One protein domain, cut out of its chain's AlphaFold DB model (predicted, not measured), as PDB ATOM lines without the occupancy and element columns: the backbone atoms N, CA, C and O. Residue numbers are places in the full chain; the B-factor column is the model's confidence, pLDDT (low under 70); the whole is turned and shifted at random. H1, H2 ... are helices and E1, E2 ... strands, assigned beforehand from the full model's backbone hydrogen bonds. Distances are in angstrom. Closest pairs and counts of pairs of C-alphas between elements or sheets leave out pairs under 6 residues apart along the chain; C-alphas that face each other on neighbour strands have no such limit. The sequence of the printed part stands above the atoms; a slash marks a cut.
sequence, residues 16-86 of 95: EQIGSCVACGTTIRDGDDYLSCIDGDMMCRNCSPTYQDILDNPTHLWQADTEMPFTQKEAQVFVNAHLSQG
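This is residues 16 to 86 of the 95 residues of an uncharacterized protein of Cohaesibacter celericrescens (UniProt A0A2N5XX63). Three small hairpins stand in a row: the strand hairpin E1 and E2 at one end, the strand hairpin E3 and E4 in the middle, and a helical hairpin of the short H1 and the longer H2 at the other end. From H1 the long link of residues 57 to 71 loops out along one side, back toward the turn between E3 and E4, before it returns to H2. The printed part has 71 residues with four named strands and two named helices, in the order E1 E2 E3 E4 H1 H2; each sheet has two antiparallel strands, E1 - E2 and E3 - E4. The class is mixed, helices and strands, with 32 residues, under half, in named elements. The whole is compact, with a radius of gyration of the C-alphas of 12.2 A and spans of 32 by 27 by 20 A.

Find C-alpha 17 at (-72.005, -42.819, 45.952), where E1 begins; it runs over residues 17 to 20, 8.2 A from first to last C-alpha. E2 is residues 27 to 29, 6.4 A. Look next at E3, residues 34 to 36, 6.6 A, and E4, residues 42 to 44, 6.7 A. H1 is residues 51 to 56, 8.8 A, and begins at C-alpha 51, (-74.448, -36.748, 21.219). H2, residues 72 to 84, is 18.0 A long and ends at C-alpha 84, (-70.024, -24.676, 21.120).

Begin at the hairpin E1 and E2, antiparallel at 146 degrees, where N 18 and O 28 are 3.0 A apart, within hydrogen-bond range. From there turn to the hairpin E3 and E4, antiparallel at 160 degrees, with N 35 and O 43 at 2.8 A, also within hydrogen-bond range. Between the two sheets, the closest C-alphas of E1 and E4 are those of Ser 20 and Met 42, 6.4 A apart. H1 and H2 touch, closest at the C-alphas of Tyr 51 and Val 79, 6.1 A; this helical hairpin has a shallow tilt of 25 degrees, opposite ways. E3 is apart from H1 and from H2, and E4 is apart from H2. In H1 and H2 every O i to N i+4 pair is within hydrogen-bond range.

The C-alphas farthest apart are those of Glu 16 and Lys 73, 33.5 A. The printed part has no cut. The link from H1 to H2, 15 residues, is long; within it residues 62 to 63 make a short antiparallel pairing with residues 68 to 69. Look at residues 59 to 68 for the low confidence, with pLDDT under 70; the mean of the printed part is 85.5.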
ATOM      1  N   GLU A  16     -69.052 -39.354  47.582       90.06
ATOM      2  CA  GLU A  16     -70.311 -40.019  47.925       90.06
ATOM      3  C   GLU A  16     -70.851 -40.823  46.736       90.06
ATOM      4  O   GLU A  16     -70.828 -40.368  45.595       90.06
ATOM      5  N   GLN A  17     -71.334 -42.041  46.987       92.06
ATOM      6  CA  GLN A  17     -72.005 -42.819  45.952       92.06
ATOM      7  C   GLN A  17     -73.404 -42.249  45.707       92.06
ATOM      8  O   GLN A  17     -74.261 -42.327  46.583       92.06
ATOM      9  N   ILE A  18     -73.649 -41.769  44.489       91.12
ATOM     10  CA  ILE A  18     -74.943 -41.203  44.084       91.12
ATOM     11  C   ILE A  18     -75.805 -42.199  43.302       91.12
ATOM     12  O   ILE A  18     -77.020 -42.041  43.230       91.12
ATOM     13  N   GLY A  19     -75.204 -43.255  42.740       91.19
ATOM     14  CA  GLY A  19     -75.959 -44.255  41.993       91.19
ATOM     15  C   GLY A  19     -75.125 -45.391  41.418       91.19
ATOM     16  O   GLY A  19     -74.015 -45.702  41.863       91.19
ATOM     17  N   SER A  20     -75.691 -46.083  40.437       94.12
ATOM     18  CA  SER A  20     -75.011 -47.139  39.689       94.12
ATOM     19  C   SER A  20     -75.501 -47.150  38.254       94.12
ATOM     20  O   SER A  20     -76.674 -46.907  37.984       94.12
ATOM     21  N   CYS A  21     -74.593 -47.436  37.326       93.56
ATOM     22  CA  CYS A  21     -74.926 -47.486  35.920       93.56
ATOM     23  C   CYS A  21     -75.898 -48.636  35.640       93.56
ATOM     24  O   CYS A  21     -75.553 -49.799  35.846       93.56
ATOM     25  N   VAL A  22     -77.062 -48.328  35.072       92.25
ATOM     26  CA  VAL A  22     -78.092 -49.323  34.739       92.25
ATOM     27  C   VAL A  22     -77.611 -50.367  33.717       92.25
ATOM     28  O   VAL A  22     -78.070 -51.506  33.718       92.25
ATOM     29  N   ALA A  23     -76.644 -50.014  32.862       92.06
ATOM     30  CA  ALA A  23     -76.156 -50.894  31.799       92.06
ATOM     31  C   ALA A  23     -75.036 -51.852  32.237       92.06
ATOM     32  O   ALA A  23     -74.967 -52.976  31.742       92.06
ATOM     33  N   CYS A  24     -74.130 -51.414  33.115       95.38
ATOM     34  CA  CYS A  24     -72.927 -52.181  33.465       95.38
ATOM     35  C   CYS A  24     -72.705 -52.368  34.971       95.38
ATOM     36  O   CYS A  24     -71.771 -53.067  35.361       95.38
ATOM     37  N   GLY A  25     -73.537 -51.758  35.818       93.94
ATOM     38  CA  GLY A  25     -73.449 -51.848  37.275       93.94
ATOM     39  C   GLY A  25     -72.302 -51.054  37.902       93.94
ATOM     40  O   GLY A  25     -72.111 -51.133  39.111       93.94
ATOM     41  N   THR A  26     -71.530 -50.292  37.119       94.69
ATOM     42  CA  THR A  26     -70.464 -49.435  37.657       94.69
ATOM     43  C   THR A  26     -71.040 -48.419  38.637       94.69
ATOM     44  O   THR A  26     -71.988 -47.712  38.301       94.69
ATOM     45  N   THR A  27     -70.452 -48.334  39.829       94.38
ATOM     46  CA  THR A  27     -70.767 -47.303  40.820       94.38
ATOM     47  C   THR A  27     -70.527 -45.918  40.234       94.38
ATOM     48  O   THR A  27     -69.471 -45.683  39.654       94.38
ATOM     49  N   ILE A  28     -71.498 -45.023  40.401       93.06
ATOM     50  CA  ILE A  28     -71.385 -43.611  40.032       93.06
ATOM     51  C   ILE A  28     -71.297 -42.824  41.332       93.06
ATOM     52  O   ILE A  28     -72.135 -42.996  42.228       93.06
ATOM     53  N   ARG A  29     -70.256 -42.008  41.450       93.12
ATOM     54  CA  ARG A  29     -69.989 -41.164  42.610       93.12
ATOM     55  C   ARG A  29     -70.166 -39.694  42.258       93.12
ATOM     56  O   ARG A  29     -70.177 -39.320  41.088       93.12
ATOM     57  N   ASP A  30     -70.331 -38.868  43.281       90.06
ATOM     58  CA  ASP A  30     -70.392 -37.423  43.115       90.06
ATOM     59  C   ASP A  30     -69.128 -36.911  42.404       90.06
ATOM     60  O   ASP A  30     -68.004 -37.276  42.760       90.06
ATOM     61  N   GLY A  31     -69.326 -36.103  41.363       87.38
ATOM     62  CA  GLY A  31     -68.272 -35.617  40.470       87.38
ATOM     63  C   GLY A  31     -67.905 -36.523  39.284       87.38
ATOM     64  O   GLY A  31     -67.108 -36.091  38.451       87.38
ATOM     65  N   ASP A  32     -68.460 -37.735  39.167       90.75
ATOM     66  CA  ASP A  32     -68.283 -38.556  37.961       90.75
ATOM     67  C   ASP A  32     -69.084 -37.991  36.775       90.75
ATOM     68  O   ASP A  32     -70.183 -37.471  36.944       90.75
ATOM     69  N   ASP A  33     -68.582 -38.182  35.551       90.81
ATOM     70  CA  ASP A  33     -69.358 -37.934  34.331       90.81
ATOM     71  C   ASP A  33     -70.418 -39.041  34.157       90.81
ATOM     72  O   ASP A  33     -70.090 -40.210  33.884       90.81
ATOM     73  N   TYR A  34     -71.697 -38.682  34.227       90.56
ATOM     74  CA  TYR A  34     -72.797 -39.610  33.964       90.56
ATOM     75  C   TYR A  34     -73.914 -38.964  33.149       90.56
ATOM     76  O   TYR A  34     -73.940 -37.763  32.903       90.56
ATOM     77  N   LEU A  35     -74.820 -39.800  32.660       87.94
ATOM     78  CA  LEU A  35     -76.064 -39.376  32.048       87.94
ATOM     79  C   LEU A  35     -77.233 -39.789  32.933       87.94
ATOM     80  O   LEU A  35     -77.366 -40.971  33.250       87.94
ATOM     81  N   SER A  36     -78.103 -38.837  33.253       84.94
ATOM     82  CA  SER A  36     -79.407 -39.115  33.852       84.94
ATOM     83  C   SER A  36     -80.391 -39.614  32.791       84.94
ATOM     84  O   SER A  36     -80.638 -38.953  31.778       84.94
ATOM     85  N   CYS A  37     -80.946 -40.796  33.030       77.44
ATOM     86  CA  CYS A  37     -81.937 -41.458  32.195       77.44
ATOM     87  C   CYS A  37     -83.343 -41.323  32.803       77.44
ATOM     88  O   CYS A  37     -83.547 -40.678  33.832       77.44
ATOM     89  N   ILE A  38     -84.329 -41.911  32.122       71.25
ATOM     90  CA  ILE A  38     -85.714 -41.963  32.596       71.25
ATOM     91  C   ILE A  38     -85.808 -42.675  33.954       71.25
ATOM     92  O   ILE A  38     -84.993 -43.543  34.259       71.25
ATOM     93  N   ASP A  39     -86.790 -42.289  34.768       71.12
ATOM     94  CA  ASP A  39     -87.103 -42.913  36.064       71.12
ATOM     95  C   ASP A  39     -85.981 -42.850  37.125       71.12
ATOM     96  O   ASP A  39     -86.010 -43.580  38.115       71.12
ATOM     97  N   GLY A  40     -85.007 -41.947  36.953       74.44
ATOM     98  CA  GLY A  40     -83.888 -41.776  37.889       74.44
ATOM     99  C   GLY A  40     -82.733 -42.756  37.672       74.44
ATOM    100  O   GLY A  40     -81.791 -42.771  38.465       74.44
ATOM    101  N   ASP A  41     -82.776 -43.545  36.594       85.44
ATOM    102  CA  ASP A  41     -81.650 -44.376  36.183       85.44
ATOM    103  C   ASP A  41     -80.457 -43.513  35.756       85.44
ATOM    104  O   ASP A  41     -80.597 -42.381  35.291       85.44
ATOM    105  N   MET A  42     -79.255 -44.072  35.875       88.38
ATOM    106  CA  MET A  42     -78.017 -43.397  35.494       88.38
ATOM    107  C   MET A  42     -77.199 -44.269  34.543       88.38
ATOM    108  O   MET A  42     -77.166 -45.497  34.660       88.38
ATOM    109  N   MET A  43     -76.477 -43.649  33.614       91.38
ATOM    110  CA  MET A  43     -75.480 -44.317  32.776       91.38
ATOM    111  C   MET A  43     -74.115 -43.674  32.967       91.38
ATOM    112  O   MET A  43     -73.973 -42.463  32.847       91.38
ATOM    113  N   CYS A  44     -73.089 -44.480  33.241       93.75
ATOM    114  CA  CYS A  44     -71.726 -43.965  33.272       93.75
ATOM    115  C   CYS A  44     -71.302 -43.536  31.864       93.75
ATOM    116  O   CYS A  44     -71.760 -44.113  30.873       93.75
ATOM    117  N   ARG A  45     -70.348 -42.607  31.771       92.69
ATOM    118  CA  ARG A  45     -69.803 -42.097  30.503       92.69
ATOM    119  C   ARG A  45     -69.549 -43.147  29.419       92.69
ATOM    120  O   ARG A  45     -69.807 -42.898  28.245       92.69
ATOM    121  N   ASN A  46     -69.046 -44.325  29.784       93.31
ATOM    122  CA  ASN A  46     -68.743 -45.383  28.814       93.31
ATOM    123  C   ASN A  46     -70.003 -45.990  28.189       93.31
ATOM    124  O   ASN A  46     -70.021 -46.302  26.993       93.31
ATOM    125  N   CYS A  47     -71.042 -46.158  29.001       92.44
ATOM    126  CA  CYS A  47     -72.314 -46.733  28.598       92.44
ATOM    127  C   CYS A  47     -73.274 -45.687  28.032       92.44
ATOM    128  O   CYS A  47     -74.192 -46.069  27.310       92.44
ATOM    129  N   SER A  48     -73.044 -44.399  28.302       90.88
ATOM    130  CA  SER A  48     -73.856 -43.320  27.754       90.88
ATOM    131  C   SER A  48     -73.901 -43.360  26.216       90.88
ATOM    132  O   SER A  48     -72.923 -43.761  25.563       90.88
ATOM    133  N   PRO A  49     -75.022 -42.945  25.607       90.38
ATOM    134  CA  PRO A  49     -75.112 -42.695  24.174       90.38
ATOM    135  C   PRO A  49     -74.148 -41.586  23.740       90.38
ATOM    136  O   PRO A  49     -73.609 -40.836  24.558       90.38
ATOM    137  N   THR A  50     -73.906 -41.480  22.439       93.00
ATOM    138  CA  THR A  50     -73.211 -40.319  21.876       93.00
ATOM    139  C   THR A  50     -74.161 -39.134  21.705       93.00
ATOM    140  O   THR A  50     -75.378 -39.308  21.644       93.00
ATOM    141  N   TYR A  51     -73.628 -37.919  21.568       90.81
ATOM    142  CA  TYR A  51     -74.448 -36.748  21.219       90.81
ATOM    143  C   TYR A  51     -75.156 -36.897  19.858       90.81
ATOM    144  O   TYR A  51     -76.215 -36.305  19.662       90.81
ATOM    145  N   GLN A  52     -74.616 -37.695  18.927       92.50
ATOM    146  CA  GLN A  52     -75.316 -38.068  17.693       92.50
ATOM    147  C   GLN A  52     -76.551 -38.928  17.992       92.50
ATOM    148  O   GLN A  52     -77.640 -38.600  17.528       92.50
ATOM    149  N   ASP A  53     -76.397 -39.971  18.813       89.88
ATOM    150  CA  ASP A  53     -77.506 -40.859  19.188       89.88
ATOM    151  C   ASP A  53     -78.637 -40.078  19.876       89.88
ATOM    152  O   ASP A  53     -79.812 -40.387  19.689       89.88
ATOM    153  N   ILE A  54     -78.295 -39.023  20.624       86.94
ATOM    154  CA  ILE A  54     -79.265 -38.105  21.230       86.94
ATOM    155  C   ILE A  54     -80.079 -37.331  20.189       86.94
ATOM    156  O   ILE A  54     -81.280 -37.141  20.371       86.94
ATOM    157  N   LEU A  55     -79.451 -36.853  19.115       87.25
ATOM    158  CA  LEU A  55     -80.180 -36.173  18.042       87.25
ATOM    159  C   LEU A  55     -81.083 -37.140  17.280       87.25
ATOM    160  O   LEU A  55     -82.185 -36.756  16.885       87.25
ATOM    161  N   ASP A  56     -80.615 -38.371  17.085       88.88
ATOM    162  CA  ASP A  56     -81.342 -39.397  16.343       88.88
ATOM    163  C   ASP A  56     -82.509 -39.968  17.163       88.88
ATOM    164  O   ASP A  56     -83.564 -40.279  16.604       88.88
ATOM    165  N   ASN A  57     -82.352 -40.069  18.488       83.19
ATOM    166  CA  ASN A  57     -83.396 -40.512  19.403       83.19
ATOM    167  C   ASN A  57     -83.360 -39.766  20.760       83.19
ATOM    168  O   ASN A  57     -82.821 -40.277  21.748       83.19
ATOM    169  N   PRO A  58     -84.005 -38.588  20.860       76.69
ATOM    170  CA  PRO A  58     -83.938 -37.725  22.045       76.69
ATOM    171  C   PRO A  58     -84.687 -38.274  23.266       76.69
ATOM    172  O   PRO A  58     -84.506 -37.772  24.372       76.69
ATOM    173  N   THR A  59     -85.506 -39.317  23.092       68.19
ATOM    174  CA  THR A  59     -86.324 -39.894  24.174       68.19
ATOM    175  C   THR A  59     -85.504 -40.580  25.269       68.19
ATOM    176  O   THR A  59     -86.029 -40.841  26.346       68.19
ATOM    177  N   HIS A  60     -84.217 -40.842  25.018       67.19
ATOM    178  CA  HIS A  60     -83.299 -41.429  25.994       67.19
ATOM    179  C   HIS A  60     -82.696 -40.417  26.979       67.19
ATOM    180  O   HIS A  60     -82.078 -40.835  27.956       67.19
ATOM    181  N   LEU A  61     -82.864 -39.111  26.740       69.44
ATOM    182  CA  LEU A  61     -82.469 -38.075  27.691       69.44
ATOM    183  C   LEU A  61     -83.648 -37.662  28.559       69.44
ATOM    184  O   LEU A  61     -84.737 -37.388  28.050       69.44
ATOM    185  N   TRP A  62     -83.386 -37.519  29.853       68.94
ATOM    186  CA  TRP A  62     -84.349 -37.031  30.826       68.94
ATOM    187  C   TRP A  62     -83.895 -35.695  31.397       68.94
ATOM    188  O   TRP A  62     -82.735 -35.525  31.775       68.94
ATOM    189  N   GLN A  63     -84.800 -34.722  31.446       65.12
ATOM    190  CA  GLN A  63     -84.550 -33.487  32.177       65.12
ATOM    191  C   GLN A  63     -84.657 -33.779  33.671       65.12
ATOM    192  O   GLN A  63     -85.752 -34.039  34.167       65.12
ATOM    193  N   ALA A  64     -83.531 -33.702  34.383       60.50
ATOM    194  CA  ALA A  64     -83.490 -33.925  35.828       60.50
ATOM    195  C   ALA A  64     -84.473 -33.014  36.593       60.50
ATOM    196  O   ALA A  64     -85.085 -33.452  37.559       60.50
ATOM    197  N   ASP A  65     -84.678 -31.781  36.117       63.03
ATOM    198  CA  ASP A  65     -85.518 -30.789  36.798       63.03
ATOM    199  C   ASP A  65     -87.024 -30.955  36.549       63.03
ATOM    200  O   ASP A  65     -87.835 -30.567  37.389       63.03
ATOM    201  N   THR A  66     -87.424 -31.455  35.375       60.91
ATOM    202  CA  THR A  66     -88.840 -31.468  34.952       60.91
ATOM    203  C   THR A  66     -89.447 -32.857  34.893       60.91
ATOM    204  O   THR A  66     -90.641 -32.977  34.625       60.91
ATOM    205  N   GLU A  67     -88.640 -33.884  35.145       66.94
ATOM    206  CA  GLU A  67     -89.024 -35.279  35.004       66.94
ATOM    207  C   GLU A  67     -89.754 -35.560  33.678       66.94
ATOM    208  O   GLU A  67     -90.828 -36.164  33.636       66.94
ATOM    209  N   MET A  68     -89.192 -35.075  32.569       68.50
ATOM    210  CA  MET A  68     -89.733 -35.314  31.232       68.50
ATOM    211  C   MET A  68     -88.628 -35.680  30.238       68.50
ATOM    212  O   MET A  68     -87.489 -35.216  30.382       68.50
ATOM    213  N   PRO A  69     -88.946 -36.469  29.187       71.38
ATOM    214  CA  PRO A  69     -88.006 -36.705  28.106       71.38
ATOM    215  C   PRO A  69     -87.672 -35.386  27.416       71.38
ATOM    216  O   PRO A  69     -88.532 -34.512  27.271       71.38
ATOM    217  N   PHE A  70     -86.451 -35.267  26.908       73.81
ATOM    218  CA  PHE A  70     -86.109 -34.151  26.039       73.81
ATOM    219  C   PHE A  70     -86.984 -34.163  24.780       73.81
ATOM    220  O   PHE A  70     -87.121 -35.167  24.077       73.81
ATOM    221  N   THR A  71     -87.531 -33.002  24.429       84.25
ATOM    222  CA  THR A  71     -88.030 -32.770  23.076       84.25
ATOM    223  C   THR A  71     -86.858 -32.694  22.094       84.25
ATOM    224  O   THR A  71     -85.738 -32.340  22.465       84.25
ATOM    225  N   GLN A  72     -87.114 -32.919  20.799       84.81
ATOM    226  CA  GLN A  72     -86.094 -32.752  19.750       84.81
ATOM    227  C   GLN A  72     -85.398 -31.381  19.822       84.81
ATOM    228  O   GLN A  72     -84.198 -31.259  19.587       84.81
ATOM    229  N   LYS A  73     -86.158 -30.332  20.158       86.94
ATOM    230  CA  LYS A  73     -85.636 -28.969  20.268       86.94
ATOM    231  C   LYS A  73     -84.672 -28.829  21.443       86.94
ATOM    232  O   LYS A  73     -83.635 -28.195  21.293       86.94
ATOM    233  N   GLU A  74     -85.003 -29.402  22.593       85.19
ATOM    234  CA  GLU A  74     -84.133 -29.360  23.772       85.19
ATOM    235  C   GLU A  74     -82.893 -30.224  23.562       85.19
ATOM    236  O   GLU A  74     -81.797 -29.796  23.912       85.19
ATOM    237  N   ALA A  75     -83.036 -31.389  22.921       86.62
ATOM    238  CA  ALA A  75     -81.907 -32.253  22.590       86.62
ATOM    239  C   ALA A  75     -80.922 -31.511  21.679       86.62
ATOM    240  O   ALA A  75     -79.715 -31.524  21.909       86.62
ATOM    241  N   GLN A  76     -81.442 -30.752  20.708       89.88
ATOM    242  CA  GLN A  76     -80.626 -29.883  19.869       89.88
ATOM    243  C   GLN A  76     -79.925 -28.776  20.669       89.88
ATOM    244  O   GLN A  76     -78.770 -28.474  20.387       89.88
ATOM    245  N   VAL A  77     -80.591 -28.159  21.653       89.88
ATOM    246  CA  VAL A  77     -79.972 -27.135  22.516       89.88
ATOM    247  C   VAL A  77     -78.842 -27.736  23.351       89.88
ATOM    248  O   VAL A  77     -77.754 -27.165  23.384       89.88
ATOM    249  N   PHE A  78     -79.071 -28.900  23.958       85.94
ATOM    250  CA  PHE A  78     -78.074 -29.627  24.741       85.94
ATOM    251  C   PHE A  78     -76.846 -30.000  23.899       85.94
ATOM    252  O   PHE A  78     -75.713 -29.694  24.266       85.94
ATOM    253  N   VAL A  79     -77.067 -30.564  22.709       90.44
ATOM    254  CA  VAL A  79     -75.985 -30.913  21.777       90.44
ATOM    255  C   VAL A  79     -75.246 -29.662  21.297       90.44
ATOM    256  O   VAL A  79     -74.019 -29.644  21.265       90.44
ATOM    257  N   ASN A  80     -75.959 -28.581  20.970       92.88
ATOM    258  CA  ASN A  80     -75.327 -27.331  20.545       92.88
ATOM    259  C   ASN A  80     -74.455 -26.721  21.650       92.88
ATOM    260  O   ASN A  80     -73.389 -26.186  21.343       92.88
ATOM    261  N   ALA A  81     -74.877 -26.816  22.915       90.88
ATOM    262  CA  ALA A  81     -74.074 -26.375  24.050       90.88
ATOM    263  C   ALA A  81     -72.738 -27.135  24.109       90.88
ATOM    264  O   ALA A  81     -71.692 -26.494  24.221       90.88
ATOM    265  N   HIS A  82     -72.752 -28.459  23.928       92.75
ATOM    266  CA  HIS A  82     -71.533 -29.276  23.844       92.75
ATOM    267  C   HIS A  82     -70.642 -28.884  22.657       92.75
ATOM    268  O   HIS A  82     -69.450 -28.614  22.810       92.75
ATOM    269  N   LEU A  83     -71.227 -28.768  21.462       93.94
ATOM    270  CA  LEU A  83     -70.485 -28.409  20.248       93.94
ATOM    271  C   LEU A  83     -69.849 -27.013  20.339       93.94
ATOM    272  O   LEU A  83     -68.719 -26.817  19.896       93.94
ATOM    273  N   SER A  84     -70.542 -26.042  20.940       95.62
ATOM    274  CA  SER A  84     -70.024 -24.676  21.120       95.62
ATOM    275  C   SER A  84     -68.812 -24.590  22.054       95.62
ATOM    276  O   SER A  84     -68.030 -23.648  21.949       95.62
ATOM    277  N   GLN A  85     -68.618 -25.593  22.912       93.56
ATOM    278  CA  GLN A  85     -67.448 -25.728  23.782       93.56
ATOM    279  C   GLN A  85     -66.288 -26.473  23.096       93.56
ATOM    280  O   GLN A  85     -65.248 -26.705  23.708       93.56
ATOM    281  N   GLY A  86     -66.437 -26.825  21.813       94.94
ATOM    282  CA  GLY A  86     -65.440 -27.565  21.038       94.94
ATOM    283  C   GLY A  86     -65.622 -29.085  21.070       94.94
ATOM    284  O   GLY A  86     -64.749 -29.809  20.585       94.94
TER     285      GLY A  86